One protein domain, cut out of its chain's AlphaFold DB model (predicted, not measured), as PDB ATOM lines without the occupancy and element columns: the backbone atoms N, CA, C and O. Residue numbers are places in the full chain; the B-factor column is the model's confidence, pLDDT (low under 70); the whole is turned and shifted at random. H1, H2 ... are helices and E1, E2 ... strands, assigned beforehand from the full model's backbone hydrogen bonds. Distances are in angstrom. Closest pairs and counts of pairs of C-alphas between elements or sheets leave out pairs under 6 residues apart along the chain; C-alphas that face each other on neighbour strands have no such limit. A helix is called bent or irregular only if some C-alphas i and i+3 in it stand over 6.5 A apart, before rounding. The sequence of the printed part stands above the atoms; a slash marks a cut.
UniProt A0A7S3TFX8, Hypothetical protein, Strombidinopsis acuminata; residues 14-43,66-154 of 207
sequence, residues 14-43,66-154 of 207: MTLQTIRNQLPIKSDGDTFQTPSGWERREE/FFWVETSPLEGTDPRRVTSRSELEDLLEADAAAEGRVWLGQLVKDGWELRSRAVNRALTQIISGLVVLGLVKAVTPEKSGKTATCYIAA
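AT A GLANCE: This is residues 14 to 43 and 66 to 154 of the 207 residues of the protein "Hypothetical protein" of Strombidinopsis acuminata (UniProt A0A7S3TFX8). The model is a long, loose array of small parts: two helices, H2 and H3, slant in nearly the same direction with a gap between them, and three separate two-stranded ladders are spread along the length, E1 with E2 at one end, the hairpin E3 and E4 between, and E5 with E6 at the other end. H1 packs on part of H3, the four-residue H4 lies beyond E5 and E6, and a long loop of residues 71 to 84 folds back beside E2. The printed part has 119 residues, with four named helices and six named strands in the order H1 E1 E2 H2 E3 E4 H3 E5 H4 E6; each ladder is antiparallel, and the class is mixed, helices and strands. The whole is loose, with a radius of gyration of the C-alphas of 18.0 A, and elongated, spanning 58 by 33 by 23 A.

HOW THE PARTS SIT: E1, residues 38 to 43, and E2, residues 66 to 70, are antiparallel neighbours at 143 degrees; N 39 and O 69 are 2.8 A apart and N 67 and O 41 2.9 A, within hydrogen-bond range. Residues 81 to 82 pair antiparallel with residues 68 to 69 of E2. H2, residues 85 to 98, comes closest to E2 with the C-alphas of Trp 68 and Leu 88, 7.5 A apart. E3, residues 105 to 108, and E4, residues 111 to 114, form an antiparallel hairpin at 165 degrees, with N 108 and O 111 2.9 A apart. H3, residues 116 to 132, is apart from H2; its closest C-alpha pair with E3 is Ala 118 and Gly 105, 8.0 A. H3 is irregular, but only just: C-alphas 117 and 120 are 6.7 A apart. H1, residues 16 to 22, touches H3, which meets it with residues 119 to 124 alone; the closest C-alphas, of Leu 16 and Leu 123, are 7.2 A apart, and the lines stand at a steep tilt of 66 degrees, opposite ways. The closest C-alphas of H3 and E5, residues 136 to 139, are those of Leu 130 and Val 136, 5.4 A apart. E5 and E6, residues 150 to 153, are antiparallel at 151 degrees, with N 137 and O 152 2.8 A apart. Residues 14 to 15 pair antiparallel with residues 150 to 151 of E6. H4, residues 141 to 144, has its closest C-alpha pair with E6 at Ser 144 and Cys 150, 7.0 A. Every O i to N i+4 pair is within hydrogen-bond range in H1 and H2, and 11 of 13 are in H3; H4 is too short for such a pair.

IN THESE COORDINATES: E1 is 15.6 A from first to last C-alpha and E2 13.6 A. H2 measures 20.1 A and H3 25.3 A, while H1 measures 10.1 A. E3, E4, E5 and E6 have four residues each, and so has H4. H1 begins at C-alpha 16, (172.096, 178.672, 113.258). H3 begins at C-alpha 116, (173.491, 183.284, 125.962), and E6 ends at C-alpha 153, (167.221, 183.619, 102.469).

THE WHOLE: The two C-alphas farthest apart are those of Glu 43 and Lys 143, 58.7 A. Residues 44 to 65 are not printed, and C-alphas 43 and 66 are 6.4 A apart across this cut. The links from H1 to E1 and from E2 to H2 are long, with 15 and 14 residues. The mean pLDDT of the printed part is 80.9; it is under 70 at residues 24 to 31, 76, 110 to 112 and 154.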
ATOM      1  N   MET A  14     173.690 179.629 105.652       85.81
ATOM      2  CA  MET A  14     174.151 179.787 107.033       85.81
ATOM      3  C   MET A  14     173.547 178.742 107.964       85.81
ATOM      4  O   MET A  14     172.382 178.371 107.836       85.81
ATOM      5  N   THR A  15     174.340 178.274 108.926       86.81
ATOM      6  CA  THR A  15     173.824 177.474 110.047       86.81
ATOM      7  C   THR A  15     173.352 178.403 111.164       86.81
ATOM      8  O   THR A  15     173.781 179.556 111.230       86.81
ATOM      9  N   LEU A  16     172.523 177.901 112.084       85.94
ATOM     10  CA  LEU A  16     172.096 178.672 113.258       85.94
ATOM     11  C   LEU A  16     173.297 179.146 114.099       85.94
ATOM     12  O   LEU A  16     173.315 180.287 114.552       85.94
ATOM     13  N   GLN A  17     174.344 178.321 114.213       85.00
ATOM     14  CA  GLN A  17     175.593 178.698 114.879       85.00
ATOM     15  C   GLN A  17     176.301 179.860 114.169       85.00
ATOM     16  O   GLN A  17     176.797 180.776 114.820       85.00
ATOM     17  N   THR A  18     176.333 179.850 112.833       85.56
ATOM     18  CA  THR A  18     176.921 180.946 112.048       85.56
ATOM     19  C   THR A  18     176.153 182.248 112.260       85.56
ATOM     20  O   THR A  18     176.778 183.288 112.432       85.56
ATOM     21  N   ILE A  19     174.816 182.187 112.289       83.19
ATOM     22  CA  ILE A  19     173.960 183.351 112.563       83.19
ATOM     23  C   ILE A  19     174.248 183.886 113.968       83.19
ATOM     24  O   ILE A  19     174.508 185.073 114.129       83.19
ATOM     25  N   ARG A  20     174.289 183.006 114.976       81.62
ATOM     26  CA  ARG A  20     174.611 183.375 116.359       81.62
ATOM     27  C   ARG A  20     175.951 184.101 116.479       81.62
ATOM     28  O   ARG A  20     176.016 185.113 117.163       81.62
ATOM     29  N   ASN A  21     176.995 183.606 115.820       82.31
ATOM     30  CA  ASN A  21     178.337 184.191 115.901       82.31
ATOM     31  C   ASN A  21     178.439 185.585 115.253       82.31
ATOM     32  O   ASN A  21     179.392 186.305 115.529       82.31
ATOM     33  N   GLN A  22     177.503 185.951 114.372       80.81
ATOM     34  CA  GLN A  22     177.460 187.273 113.739       80.81
ATOM     35  C   GLN A  22     176.636 188.291 114.529       80.81
ATOM     36  O   GLN A  22     176.718 189.486 114.252       80.81
ATOM     37  N   LEU A  23     175.833 187.840 115.496       72.81
ATOM     38  CA  LEU A  23     175.089 188.754 116.346       72.81
ATOM     39  C   LEU A  23     176.050 189.438 117.328       72.81
ATOM     40  O   LEU A  23     176.895 188.757 117.912       72.81
ATOM     41  N   PRO A  24     175.904 190.753 117.570       68.38
ATOM     42  CA  PRO A  24     176.706 191.493 118.541       68.38
ATOM     43  C   PRO A  24     176.261 191.171 119.980       68.38
ATOM     44  O   PRO A  24     175.889 192.052 120.753       68.38
ATOM     45  N   ILE A  25     176.257 189.886 120.339       65.31
ATOM     46  CA  ILE A  25     175.935 189.407 121.680       65.31
ATOM     47  C   ILE A  25     177.171 189.643 122.539       65.31
ATOM     48  O   ILE A  25     178.140 188.885 122.481       65.31
ATOM     49  N   LYS A  26     177.141 190.705 123.345       59.31
ATOM     50  CA  LYS A  26     178.042 190.808 124.492       59.31
ATOM     51  C   LYS A  26     177.649 189.673 125.441       59.31
ATOM     52  O   LYS A  26     176.471 189.530 125.760       59.31
ATOM     53  N   SER A  27     178.600 188.809 125.799       56.66
ATOM     54  CA  SER A  27     178.372 187.756 126.794       56.66
ATOM     55  C   SER A  27     177.813 188.357 128.084       56.66
ATOM     56  O   SER A  27     178.091 189.526 128.352       56.66
ATOM     57  N   ASP A  28     177.055 187.554 128.843       58.91
ATOM     58  CA  ASP A  28     176.474 187.901 130.148       58.91
ATOM     59  C   ASP A  28     177.413 188.850 130.916       58.91
ATOM     60  O   ASP A  28     178.499 188.449 131.328       58.91
ATOM     61  N   GLY A  29     177.038 190.130 131.005       54.75
ATOM     62  CA  GLY A  29     177.865 191.132 131.666       54.75
ATOM     63  C   GLY A  29     178.038 190.797 133.147       54.75
ATOM     64  O   GLY A  29     177.123 190.251 133.771       54.75
ATOM     65  N   ASP A  30     179.186 191.169 133.719       56.00
ATOM     66  CA  ASP A  30     179.463 191.040 135.161       56.00
ATOM     67  C   ASP A  30     178.450 191.815 136.032       56.00
ATOM     68  O   ASP A  30     178.312 191.558 137.226       56.00
ATOM     69  N   THR A  31     177.696 192.745 135.442       62.34
ATOM     70  CA  THR A  31     176.705 193.589 136.114       62.34
ATOM     71  C   THR A  31     175.299 193.346 135.569       62.34
ATOM     72  O   THR A  31     174.796 194.101 134.745       62.34
ATOM     73  N   PHE A  32     174.631 192.304 136.071       71.12
ATOM     74  CA  PHE A  32     173.202 192.088 135.819       71.12
ATOM     75  C   PHE A  32     172.380 193.270 136.347       71.12
ATOM     76  O   PHE A  32     172.352 193.518 137.558       71.12
ATOM     77  N   GLN A  33     171.723 194.003 135.449       77.81
ATOM     78  CA  GLN A  33     170.808 195.070 135.839       77.81
ATOM     79  C   GLN A  33     169.416 194.525 136.136       77.81
ATOM     80  O   GLN A  33     169.002 193.503 135.591       77.81
ATOM     81  N   THR A  34     168.689 195.211 137.014       82.62
ATOM     82  CA  THR A  34     167.331 194.814 137.374       82.62
ATOM     83  C   THR A  34     166.378 195.006 136.183       82.62
ATOM     84  O   THR A  34     166.296 196.124 135.667       82.62
ATOM     85  N   PRO A  35     165.640 193.959 135.771       82.56
ATOM     86  CA  PRO A  35     164.643 194.037 134.705       82.56
ATOM     87  C   PRO A  35     163.502 195.007 134.998       82.56
ATOM     88  O   PRO A  35     163.131 195.238 136.148       82.56
ATOM     89  N   SER A  36     162.906 195.560 133.941       81.56
ATOM     90  CA  SER A  36     161.708 196.398 134.060       81.56
ATOM     91  C   SER A  36     160.574 195.632 134.747       81.56
ATOM     92  O   SER A  36     160.350 194.462 134.448       81.56
ATOM     93  N   GLY A  37     159.862 196.292 135.662       83.62
ATOM     94  CA  GLY A  37     158.827 195.644 136.478       83.62
ATOM     95  C   GLY A  37     159.364 194.915 137.713       83.62
ATOM     96  O   GLY A  37     158.577 194.357 138.468       83.62
ATOM     97  N   TRP A  38     160.680 194.945 137.948       87.06
ATOM     98  CA  TRP A  38     161.316 194.388 139.137       87.06
ATOM     99  C   TRP A  38     162.129 195.453 139.874       87.06
ATOM    100  O   TRP A  38     162.660 196.390 139.280       87.06
ATOM    101  N   GLU A  39     162.248 195.301 141.188       88.00
ATOM    102  CA  GLU A  39     163.059 196.156 142.050       88.00
ATOM    103  C   GLU A  39     163.983 195.289 142.901       88.00
ATOM    104  O   GLU A  39     163.542 194.323 143.523       88.00
ATOM    105  N   ARG A  40     165.274 195.632 142.936       86.44
ATOM    106  CA  ARG A  40     166.245 194.982 143.820       86.44
ATOM    107  C   ARG A  40     166.206 195.680 145.173       86.44
ATOM    108  O   ARG A  40     166.554 196.854 145.263       86.44
ATOM    109  N   ARG A  41     165.812 194.950 146.211       86.69
ATOM    110  CA  ARG A  41     165.753 195.415 147.597       86.69
ATOM    111  C   ARG A  41     166.804 194.714 148.447       86.69
ATOM    112  O   ARG A  41     167.242 193.605 148.144       86.69
ATOM    113  N   GLU A  42     167.210 195.406 149.497       84.75
ATOM    114  CA  GLU A  42     168.138 194.935 150.516       84.75
ATOM    115  C   GLU A  42     167.355 194.661 151.795       84.75
ATOM    116  O   GLU A  42     166.672 195.550 152.304       84.75
ATOM    117  N   GLU A  43     167.420 193.433 152.305       77.19
ATOM    118  CA  GLU A  43     166.924 193.127 153.643       77.19
ATOM    119  C   GLU A  43     168.090 193.309 154.608       77.19
ATOM    120  O   GLU A  43     169.091 192.584 154.540       77.19
ATOM    121  N   PHE A  66     170.170 190.524 149.291       77.94
ATOM    122  CA  PHE A  66     169.491 191.087 148.136       77.94
ATOM    123  C   PHE A  66     168.347 190.179 147.694       77.94
ATOM    124  O   PHE A  66     168.486 188.959 147.664       77.94
ATOM    125  N   PHE A  67     167.229 190.784 147.311       86.94
ATOM    126  CA  PHE A  67     166.106 190.095 146.688       86.94
ATOM    127  C   PHE A  67     165.468 190.987 145.625       86.94
ATOM    128  O   PHE A  67     165.541 192.213 145.707       86.94
ATOM    129  N   TRP A  68     164.844 190.377 144.623       89.19
ATOM    130  CA  TRP A  68     164.052 191.084 143.625       89.19
ATOM    131  C   TRP A  68     162.568 190.934 143.938       89.19
ATOM    132  O   TRP A  68     162.115 189.838 144.270       89.19
ATOM    133  N   VAL A  69     161.829 192.036 143.831       88.88
ATOM    134  CA  VAL A  69     160.376 192.096 144.023       88.88
ATOM    135  C   VAL A  69     159.726 192.652 142.769       88.88
ATOM    136  O   VAL A  69     160.192 193.651 142.223       88.88
ATOM    137  N   GLU A  70     158.647 192.021 142.332       87.12
ATOM    138  CA  GLU A  70     157.807 192.526 141.250       87.12
ATOM    139  C   GLU A  70     157.104 193.831 141.672       87.12
ATOM    140  O   GLU A  70     156.422 193.883 142.697       87.12
ATOM    141  N   THR A  71     157.286 194.912 140.908       83.50
ATOM    142  CA  THR A  71     156.787 196.256 141.261       83.50
ATOM    143  C   THR A  71     155.318 196.469 140.919       83.50
ATOM    144  O   THR A  71     154.689 197.371 141.466       83.50
ATOM    145  N   SER A  72     154.773 195.655 140.018       77.69
ATOM    146  CA  SER A  72     153.387 195.737 139.567       77.69
ATOM    147  C   SER A  72     152.795 194.333 139.463       77.69
ATOM    148  O   SER A  72     152.654 193.825 138.348       77.69
ATOM    149  N   PRO A  73     152.462 193.686 140.595       73.88
ATOM    150  CA  PRO A  73     151.726 192.431 140.547       73.88
ATOM    151  C   PRO A  73     150.373 192.629 139.853       73.88
ATOM    152  O   PRO A  73     149.801 193.723 139.862       73.88
ATOM    153  N   LEU A  74     149.849 191.556 139.258       74.25
ATOM    154  CA  LEU A  74     148.481 191.542 138.749       74.25
ATOM    155  C   LEU A  74     147.510 191.825 139.903       74.25
ATOM    156  O   LEU A  74     147.737 191.404 141.040       74.25
ATOM    157  N   GLU A  75     146.434 192.550 139.614       70.94
ATOM    158  CA  GLU A  75     145.466 192.995 140.617       70.94
ATOM    159  C   GLU A  75     144.942 191.795 141.433       70.94
ATOM    160  O   GLU A  75     144.366 190.857 140.881       70.94
ATOM    161  N   GLY A  76     145.197 191.789 142.747       67.94
ATOM    162  CA  GLY A  76     144.818 190.689 143.645       67.94
ATOM    163  C   GLY A  76     145.844 189.557 143.806       67.94
ATOM    164  O   GLY A  76     145.517 188.548 144.428       67.94
ATOM    165  N   THR A  77     147.067 189.706 143.289       75.25
ATOM    166  CA  THR A  77     148.178 188.772 143.545       75.25
ATOM    167  C   THR A  77     149.262 189.400 144.414       75.25
ATOM    168  O   THR A  77     149.547 190.594 144.309       75.25
ATOM    169  N   ASP A  78     149.866 188.590 145.283       77.75
ATOM    170  CA  ASP A  78     151.027 189.017 146.059       77.75
ATOM    171  C   ASP A  78     152.242 189.202 145.131       77.75
ATOM    172  O   ASP A  78     152.449 188.395 144.217       77.75
ATOM    173  N   PRO A  79     153.071 190.240 145.351       80.56
ATOM    174  CA  PRO A  79     154.248 190.483 144.529       80.56
ATOM    175  C   PRO A  79     155.240 189.327 144.652       80.56
ATOM    176  O   PRO A  79     155.656 188.945 145.751       80.56
ATOM    177  N   ARG A  80     155.654 188.781 143.504       85.75
ATOM    178  CA  ARG A  80     156.640 187.700 143.452       85.75
ATOM    179  C   ARG A  80     157.977 188.195 144.005       85.75
ATOM    180  O   ARG A  80     158.457 189.267 143.636       85.75
ATOM    181  N   ARG A  81     158.582 187.397 144.891       87.62
ATOM    182  CA  ARG A  81     159.888 187.656 145.511       87.62
ATOM    183  C   ARG A  81     160.861 186.541 145.145       87.62
ATOM    184  O   ARG A  81     160.564 185.375 145.383       87.62
ATOM    185  N   VAL A  82     162.031 186.904 144.622       88.94
ATOM    186  CA  VAL A  82     163.104 185.956 144.274       88.94
ATOM    187  C   VAL A  82     164.440 186.385 144.855       88.94
ATOM    188  O   VAL A  82     164.709 187.575 145.025       88.94
ATOM    189  N   THR A  83     165.276 185.405 145.187       84.56
ATOM    190  CA  THR A  83     166.537 185.641 145.914       84.56
ATOM    191  C   THR A  83     167.770 185.445 145.046       84.56
ATOM    192  O   THR A  83     168.845 185.946 145.373       84.56
ATOM    193  N   SER A  84     167.619 184.769 143.906       83.94
ATOM    194  CA  SER A  84     168.705 184.542 142.964       83.94
ATOM    195  C   SER A  84     168.406 185.123 141.583       83.94
ATOM    196  O   SER A  84     167.264 185.193 141.128       83.94
ATOM    197  N   ARG A  85     169.477 185.517 140.884       82.81
ATOM    198  CA  ARG A  85     169.408 185.950 139.482       82.81
ATOM    199  C   ARG A  85     168.811 184.851 138.594       82.81
ATOM    200  O   ARG A  85     167.997 185.156 137.733       82.81
ATOM    201  N   SER A  86     169.191 183.591 138.824       82.00
ATOM    202  CA  SER A  86     168.681 182.458 138.040       82.00
ATOM    203  C   SER A  86     167.172 182.302 138.200       82.00
ATOM    204  O   SER A  86     166.490 182.165 137.194       82.00
ATOM    205  N   GLU A  87     166.648 182.382 139.429       85.69
ATOM    206  CA  GLU A  87     165.199 182.317 139.683       85.69
ATOM    207  C   GLU A  87     164.444 183.418 138.941       85.69
ATOM    208  O   GLU A  87     163.432 183.144 138.299       85.69
ATOM    209  N   LEU A  88     164.947 184.655 138.994       86.19
ATOM    210  CA  LEU A  88     164.339 185.777 138.284       86.19
ATOM    211  C   LEU A  88     164.297 185.532 136.770       86.19
ATOM    212  O   LEU A  88     163.281 185.747 136.119       86.19
ATOM    213  N   GLU A  89     165.409 185.075 136.207       84.56
ATOM    214  CA  GLU A  89     165.527 184.802 134.777       84.56
ATOM    215  C   GLU A  89     164.639 183.627 134.346       84.56
ATOM    216  O   GLU A  89     164.060 183.668 133.264       84.56
ATOM    217  N   ASP A  90     164.490 182.605 135.187       85.38
ATOM    218  CA  ASP A  90     163.606 181.468 134.931       85.38
ATOM    219  C   ASP A  90     162.124 181.883 134.987       85.38
ATOM    220  O   ASP A  90     161.336 181.437 134.150       85.38
ATOM    221  N   LEU A  91     161.747 182.792 135.897       87.94
ATOM    222  CA  LEU A  91     160.405 183.386 135.926       87.94
ATOM    223  C   LEU A  91     160.115 184.207 134.668       87.94
ATOM    224  O   LEU A  91     159.064 184.034 134.058       87.94
ATOM    225  N   LEU A  92     161.050 185.056 134.238       87.06
ATOM    226  CA  LEU A  92     160.887 185.860 133.023       87.06
ATOM    227  C   LEU A  92     160.788 184.987 131.762       87.06
ATOM    228  O   LEU A  92     160.023 185.299 130.847       87.06
ATOM    229  N   GLU A  93     161.525 183.873 131.711       86.25
ATOM    230  CA  GLU A  93     161.376 182.875 130.646       86.25
ATOM    231  C   GLU A  93     160.002 182.198 130.677       86.25
ATOM    232  O   GLU A  93     159.403 182.009 129.616       86.25
ATOM    233  N   ALA A  94     159.497 181.847 131.862       85.88
ATOM    234  CA  ALA A  94     158.188 181.222 132.021       85.88
ATOM    235  C   ALA A  94     157.044 182.167 131.622       85.88
ATOM    236  O   ALA A  94     156.159 181.760 130.870       85.88
ATOM    237  N   ASP A  95     157.100 183.429 132.050       85.19
ATOM    238  CA  ASP A  95     156.105 184.450 131.714       85.19
ATOM    239  C   ASP A  95     156.078 184.708 130.199       85.19
ATOM    240  O   ASP A  95     155.021 184.672 129.568       85.19
ATOM    241  N   ALA A  96     157.248 184.862 129.568       86.06
ATOM    242  CA  ALA A  96     157.317 185.006 128.116       86.06
ATOM    243  C   ALA A  96     156.787 183.762 127.387       86.06
ATOM    244  O   ALA A  96     156.070 183.892 126.392       86.06
ATOM    245  N   ALA A  97     157.101 182.560 127.881       84.50
ATOM    246  CA  ALA A  97     156.608 181.315 127.303       84.50
ATOM    247  C   ALA A  97     155.082 181.182 127.426       84.50
ATOM    248  O   ALA A  97     154.450 180.693 126.486       84.50
ATOM    249  N   ALA A  98     154.483 181.657 128.524       85.12
ATOM    250  CA  ALA A  98     153.031 181.711 128.697       85.12
ATOM    251  C   ALA A  98     152.358 182.612 127.644       85.12
ATOM    252  O   ALA A  98     151.266 182.303 127.170       85.12
ATOM    253  N   GLU A  99     153.042 183.667 127.196       84.81
ATOM    254  CA  GLU A  99     152.614 184.522 126.079       84.81
ATOM    255  C   GLU A  99     152.973 183.966 124.684       84.81
ATOM    256  O   GLU A  99     152.733 184.619 123.663       84.81
ATOM    257  N   GLY A 100     153.583 182.779 124.600       80.56
ATOM    258  CA  GLY A 100     154.051 182.192 123.339       80.56
ATOM    259  C   GLY A 100     155.295 182.872 122.753       80.56
ATOM    260  O   GLY A 100     155.563 182.775 121.550       80.56
ATOM    261  N   ARG A 101     156.069 183.576 123.581       84.12
ATOM    262  CA  ARG A 101     157.280 184.322 123.211       84.12
ATOM    263  C   ARG A 101     158.512 183.717 123.885       84.12
ATOM    264  O   ARG A 101     158.415 182.946 124.833       84.12
ATOM    265  N   VAL A 102     159.699 184.065 123.391       83.94
ATOM    266  CA  VAL A 102     160.969 183.716 124.045       83.94
ATOM    267  C   VAL A 102     161.558 184.969 124.670       83.94
ATOM    268  O   VAL A 102     161.816 185.950 123.970       83.94
ATOM    269  N   TRP A 103     161.808 184.924 125.979       83.19
ATOM    270  CA  TRP A 103     162.545 185.982 126.655       83.19
ATOM    271  C   TRP A 103     164.021 185.921 126.260       83.19
ATOM    272  O   TRP A 103     164.717 184.939 126.509       83.19
ATOM    273  N   LEU A 104     164.493 186.965 125.583       78.62
ATOM    274  CA  LEU A 104     165.857 187.053 125.058       78.62
ATOM    275  C   LEU A 104     166.839 187.725 126.019       78.62
ATOM    276  O   LEU A 104     168.052 187.604 125.836       78.62
ATOM    277  N   GLY A 105     166.316 188.428 127.017       79.25
ATOM    278  CA  GLY A 105     167.060 189.333 127.875       79.25
ATOM    279  C   GLY A 105     166.427 190.719 127.874       79.25
ATOM    280  O   GLY A 105     165.217 190.858 127.690       79.25
ATOM    281  N   GLN A 106     167.244 191.747 128.083       78.62
ATOM    282  CA  GLN A 106     166.770 193.108 128.330       78.62
ATOM    283  C   GLN A 106     167.607 194.159 127.598       78.62
ATOM    284  O   GLN A 106     168.779 193.945 127.288       78.62
ATOM    285  N   LEU A 107     166.988 195.309 127.326       74.50
ATOM    286  CA  LEU A 107     167.683 196.489 126.827       74.50
ATOM    287  C   LEU A 107     168.123 197.340 128.021       74.50
ATOM    288  O   LEU A 107     167.291 197.823 128.784       74.50
ATOM    289  N   VAL A 108     169.429 197.530 128.167       73.62
ATOM    290  CA  VAL A 108     170.042 198.238 129.288       73.62
ATOM    291  C   VAL A 108     170.818 199.433 128.763       73.62
ATOM    292  O   VAL A 108     171.850 199.244 128.125       73.62
ATOM    293  N   LYS A 109     170.329 200.647 129.060       70.00
ATOM    294  CA  LYS A 109     170.883 201.967 128.679       70.00
ATOM    295  C   LYS A 109     171.330 202.065 127.211       70.00
ATOM    296  O   LYS A 109     170.588 202.590 126.392       70.00
ATOM    297  N   ASP A 110     172.498 201.508 126.892       65.31
ATOM    298  CA  ASP A 110     173.194 201.607 125.606       65.31
ATOM    299  C   ASP A 110     173.462 200.240 124.938       65.31
ATOM    300  O   ASP A 110     174.253 200.142 123.994       65.31
ATOM    301  N   GLY A 111     172.861 199.144 125.418       66.44
ATOM    302  CA  GLY A 111     173.107 197.818 124.854       66.44
ATOM    303  C   GLY A 111     172.077 196.752 125.206       66.44
ATOM    304  O   GLY A 111     171.406 196.805 126.232       66.44
ATOM    305  N   TRP A 112     171.970 195.753 124.332       68.38
ATOM    306  CA  TRP A 112     171.204 194.541 124.603       68.38
ATOM    307  C   TRP A 112     172.014 193.594 125.491       68.38
ATOM    308  O   TRP A 112     173.080 193.123 125.092       68.38
ATOM    309  N   GLU A 113     171.482 193.277 126.666       74.44
ATOM    310  CA  GLU A 113     171.939 192.158 127.485       74.44
ATOM    311  C   GLU A 113     171.180 190.913 127.033       74.44
ATOM    312  O   GLU A 113     170.069 190.638 127.485       74.44
ATOM    313  N   LEU A 114     171.764 190.190 126.074       73.50
ATOM    314  CA  LEU A 114     171.178 188.962 125.545       73.50
ATOM    315  C   LEU A 114     171.658 187.756 126.343       73.50
ATOM    316  O   LEU A 114     172.855 187.524 126.514       73.50
ATOM    317  N   ARG A 115     170.706 186.932 126.766       75.25
ATOM    318  CA  ARG A 115     170.976 185.707 127.510       75.25
ATOM    319  C   ARG A 115     171.524 184.643 126.578       75.25
ATOM    320  O   ARG A 115     170.816 184.125 125.713       75.25
ATOM    321  N   SER A 116     172.777 184.257 126.796       71.94
ATOM    322  CA  SER A 116     173.491 183.284 125.962       71.94
ATOM    323  C   SER A 116     172.733 181.954 125.785       71.94
ATOM    324  O   SER A 116     172.733 181.387 124.686       71.94
ATOM    325  N   ARG A 117     172.032 181.492 126.833       76.75
ATOM    326  CA  ARG A 117     171.188 180.280 126.823       76.75
ATOM    327  C   ARG A 117     169.898 180.420 125.998       76.75
ATOM    328  O   ARG A 117     169.471 179.450 125.374       76.75
ATOM    329  N   ALA A 118     169.305 181.614 125.948       77.12
ATOM    330  CA  ALA A 118     168.022 181.861 125.285       77.12
ATOM    331  C   ALA A 118     168.166 182.168 123.785       77.12
ATOM    332  O   ALA A 118     167.250 181.900 123.004       77.12
ATOM    333  N   VAL A 119     169.337 182.653 123.354       80.00
ATOM    334  CA  VAL A 119     169.625 183.024 121.955       80.00
ATOM    335  C   VAL A 119     169.290 181.902 120.971       80.00
ATOM    336  O   VAL A 119     168.648 182.149 119.954       80.00
ATOM    337  N   ASN A 120     169.677 180.656 121.264       83.00
ATOM    338  CA  ASN A 120     169.413 179.533 120.358       83.00
ATOM    339  C   ASN A 120     167.906 179.272 120.187       83.00
ATOM    340  O   ASN A 120     167.447 179.010 119.073       83.00
ATOM    341  N   ARG A 121     167.136 179.360 121.280       81.94
ATOM    342  CA  ARG A 121     165.678 179.169 121.261       81.94
ATOM    343  C   ARG A 121     165.004 180.273 120.451       81.94
ATOM    344  O   ARG A 121     164.220 179.978 119.553       81.94
ATOM    345  N   ALA A 122     165.380 181.525 120.691       82.50
ATOM    346  CA  ALA A 122     164.828 182.661 119.965       82.50
ATOM    347  C   ALA A 122     165.190 182.649 118.477       82.50
ATOM    348  O   ALA A 122     164.317 182.840 117.637       82.50
ATOM    349  N   LEU A 123     166.449 182.359 118.128       85.50
ATOM    350  CA  LEU A 123     166.859 182.200 116.732       85.50
ATOM    351  C   LEU A 123     166.040 181.112 116.039       85.50
ATOM    352  O   LEU A 123     165.597 181.309 114.913       85.50
ATOM    353  N   THR A 124     165.790 179.995 116.720       87.88
ATOM    354  CA  THR A 124     164.947 178.920 116.185       87.88
ATOM    355  C   THR A 124     163.517 179.403 115.940       87.88
ATOM    356  O   THR A 124     162.970 179.139 114.869       87.88
ATOM    357  N   GLN A 125     162.923 180.147 116.880       85.50
ATOM    358  CA  GLN A 125     161.570 180.693 116.733       85.50
ATOM    359  C   GLN A 125     161.484 181.708 115.584       85.50
ATOM    360  O   GLN A 125     160.610 181.591 114.726       85.50
ATOM    361  N   ILE A 126     162.423 182.658 115.521       85.44
ATOM    362  CA  ILE A 126     162.495 183.678 114.465       85.44
ATOM    363  C   ILE A 126     162.655 183.009 113.098       85.44
ATOM    364  O   ILE A 126     161.885 183.286 112.181       85.44
ATOM    365  N   ILE A 127     163.619 182.094 112.960       88.50
ATOM    366  CA  ILE A 127     163.868 181.388 111.699       88.50
ATOM    367  C   ILE A 127     162.647 180.562 111.294       88.50
ATOM    368  O   ILE A 127     162.272 180.583 110.125       88.50
ATOM    369  N   SER A 128     161.990 179.885 112.238       87.69
ATOM    370  CA  SER A 128     160.758 179.137 111.956       87.69
ATOM    371  C   SER A 128     159.658 180.059 111.429       87.69
ATOM    372  O   SER A 128     159.031 179.740 110.421       87.69
ATOM    373  N   GLY A 129     159.480 181.240 112.031       86.00
ATOM    374  CA  GLY A 129     158.559 182.263 111.533       86.00
ATOM    375  C   GLY A 129     158.903 182.725 110.114       86.00
ATOM    376  O   GLY A 129     158.036 182.763 109.244       86.00
ATOM    377  N   LEU A 130     160.181 182.992 109.833       86.19
ATOM    378  CA  LEU A 130     160.639 183.376 108.493       86.19
ATOM    379  C   LEU A 130     160.450 182.262 107.452       86.19
ATOM    380  O   LEU A 130     160.189 182.553 106.283       86.19
ATOM    381  N   VAL A 131     160.566 180.997 107.861       88.06
ATOM    382  CA  VAL A 131     160.281 179.836 107.007       88.06
ATOM    383  C   VAL A 131     158.789 179.745 106.696       88.06
ATOM    384  O   VAL A 131     158.433 179.590 105.529       88.06
ATOM    385  N   VAL A 132     157.920 179.906 107.698       87.44
ATOM    386  CA  VAL A 132     156.457 179.926 107.510       87.44
ATOM    387  C   VAL A 132     156.034 181.064 106.575       87.44
ATOM    388  O   VAL A 132     155.200 180.860 105.698       87.44
ATOM    389  N   LEU A 133     156.664 182.236 106.691       84.56
ATOM    390  CA  LEU A 133     156.440 183.378 105.795       84.56
ATOM    391  C   LEU A 133     157.038 183.187 104.384       84.56
ATOM    392  O   LEU A 133     156.847 184.030 103.503       84.56
ATOM    393  N   GLY A 134     157.788 182.107 104.150       82.62
ATOM    394  CA  GLY A 134     158.447 181.829 102.873       82.62
ATOM    395  C   GLY A 134     159.578 182.806 102.532       82.62
ATOM    396  O   GLY A 134     159.907 182.973 101.356       82.62
ATOM    397  N   LEU A 135     160.145 183.475 103.541       82.62
ATOM    398  CA  LEU A 135     161.296 184.379 103.423       82.62
ATOM    399  C   LEU A 135     162.624 183.646 103.618       82.62
ATOM    400  O   LEU A 135     163.668 184.123 103.180       82.62
ATOM    401  N   VAL A 136     162.596 182.481 104.259       86.69
ATOM    402  CA  VAL A 136     163.756 181.613 104.466       86.69
ATOM    403  C   VAL A 136     163.396 180.196 104.038       86.69
ATOM    404  O   VAL A 136     162.282 179.726 104.245       86.69
ATOM    405  N   LYS A 137     164.354 179.488 103.443       87.38
ATOM    406  CA  LYS A 137     164.247 178.067 103.126       87.38
ATOM    407  C   LYS A 137     165.193 177.273 104.014       87.38
ATOM    408  O   LYS A 137     166.402 177.509 104.000       87.38
ATOM    409  N   ALA A 138     164.640 176.312 104.747       89.50
ATOM    410  CA  ALA A 138     165.422 175.310 105.455       89.50
ATOM    411  C   ALA A 138     165.911 174.239 104.467       89.50
ATOM    412  O   ALA A 138     165.133 173.680 103.689       89.50
ATOM    413  N   VAL A 139     167.210 173.963 104.488       87.56
ATOM    414  CA  VAL A 139     167.871 172.938 103.682       87.56
ATOM    415  C   VAL A 139     168.464 171.907 104.621       87.56
ATOM    416  O   VAL A 139     169.274 172.230 105.490       87.56
ATOM    417  N   THR A 140     168.038 170.661 104.446       88.44
ATOM    418  CA  THR A 140     168.479 169.555 105.290       88.44
ATOM    419  C   THR A 140     169.964 169.240 105.058       88.44
ATOM    420  O   THR A 140     170.511 169.568 103.994       88.44
ATOM    421  N   PRO A 141     170.642 168.618 106.039       88.00
ATOM    422  CA  PRO A 141     172.028 168.165 105.916       88.00
ATOM    423  C   PRO A 141     172.312 167.411 104.609       88.00
ATOM    424  O   PRO A 141     173.254 167.750 103.892       88.00
ATOM    425  N   GLU A 142     171.429 166.485 104.216       86.75
ATOM    426  CA  GLU A 142     171.630 165.651 103.020       86.75
ATOM    427  C   GLU A 142     171.630 166.476 101.728       86.75
ATOM    428  O   GLU A 142     172.347 166.162 100.781       86.75
ATOM    429  N   LYS A 143     170.838 167.555 101.685       83.06
ATOM    430  CA  LYS A 143     170.718 168.438 100.514       83.06
ATOM    431  C   LYS A 143     171.773 169.539 100.481       83.06
ATOM    432  O   LYS A 143     172.032 170.097  99.419       83.06
ATOM    433  N   SER A 144     172.332 169.891 101.635       81.12
ATOM    434  CA  SER A 144     173.326 170.963 101.766       81.12
ATOM    435  C   SER A 144     174.768 170.459 101.724       81.12
ATOM    436  O   SER A 144     175.672 171.261 101.494       81.12
ATOM    437  N   GLY A 145     174.992 169.165 101.978       82.25
ATOM    438  CA  GLY A 145     176.328 168.603 102.178       82.25
ATOM    439  C   GLY A 145     176.985 169.043 103.492       82.25
ATOM    440  O   GLY A 145     178.191 168.875 103.653       82.25
ATOM    441  N   LYS A 146     176.223 169.634 104.425       82.69
ATOM    442  CA  LYS A 146     176.703 170.037 105.757       82.69
ATOM    443  C   LYS A 146     176.164 169.104 106.837       82.69
ATOM    444  O   LYS A 146     175.193 168.395 106.623       82.69
ATOM    445  N   THR A 147     176.770 169.142 108.023       87.75
ATOM    446  CA  THR A 147     176.355 168.338 109.189       87.75
ATOM    447  C   THR A 147     175.089 168.853 109.873       87.75
ATOM    448  O   THR A 147     174.441 168.108 110.599       87.75
ATOM    449  N   ALA A 148     174.732 170.118 109.654       87.88
ATOM    450  CA  ALA A 148     173.597 170.770 110.290       87.88
ATOM    451  C   ALA A 148     172.655 171.384 109.253       87.88
ATOM    452  O   ALA A 148     173.075 171.773 108.158       87.88
ATOM    453  N   THR A 149     171.382 171.515 109.633       88.75
ATOM    454  CA  THR A 149     170.378 172.228 108.841       88.75
ATOM    455  C   THR A 149     170.861 173.638 108.548       88.75
ATOM    456  O   THR A 149     171.277 174.385 109.439       88.75
ATOM    457  N   CYS A 150     170.797 173.991 107.274       88.62
ATOM    458  CA  CYS A 150     171.165 175.306 106.808       88.62
ATOM    459  C   CYS A 150     169.934 176.104 106.417       88.62
ATOM    460  O   CYS A 150     168.939 175.562 105.942       88.62
ATOM    461  N   TYR A 151     170.040 177.413 106.567       88.38
ATOM    462  CA  TYR A 151     169.003 178.356 106.206       88.38
ATOM    463  C   TYR A 151     169.522 179.256 105.098       88.38
ATOM    464  O   TYR A 151     170.662 179.732 105.129       88.38
ATOM    465  N   ILE A 152     168.681 179.435 104.089       87.00
ATOM    466  CA  ILE A 152     168.954 180.270 102.928       87.00
ATOM    467  C   ILE A 152     167.849 181.313 102.877       87.00
ATOM    468  O   ILE A 152     166.672 180.949 102.920       87.00
ATOM    469  N   ALA A 153     168.205 182.591 102.772       81.75
ATOM    470  CA  ALA A 153     167.221 183.619 102.469       81.75
ATOM    471  C   ALA A 153     166.568 183.265 101.129       81.75
ATOM    472  O   ALA A 153     167.252 183.064 100.123       81.75
ATOM    473  N   ALA A 154     165.243 183.145 101.114       68.38
ATOM    474  CA  ALA A 154     164.500 183.053  99.878       68.38
ATOM    475  C   ALA A 154     164.637 184.415  99.202       68.38
ATOM    476  O   ALA A 154     163.832 185.317  99.422       68.38
TER     477      ALA A 154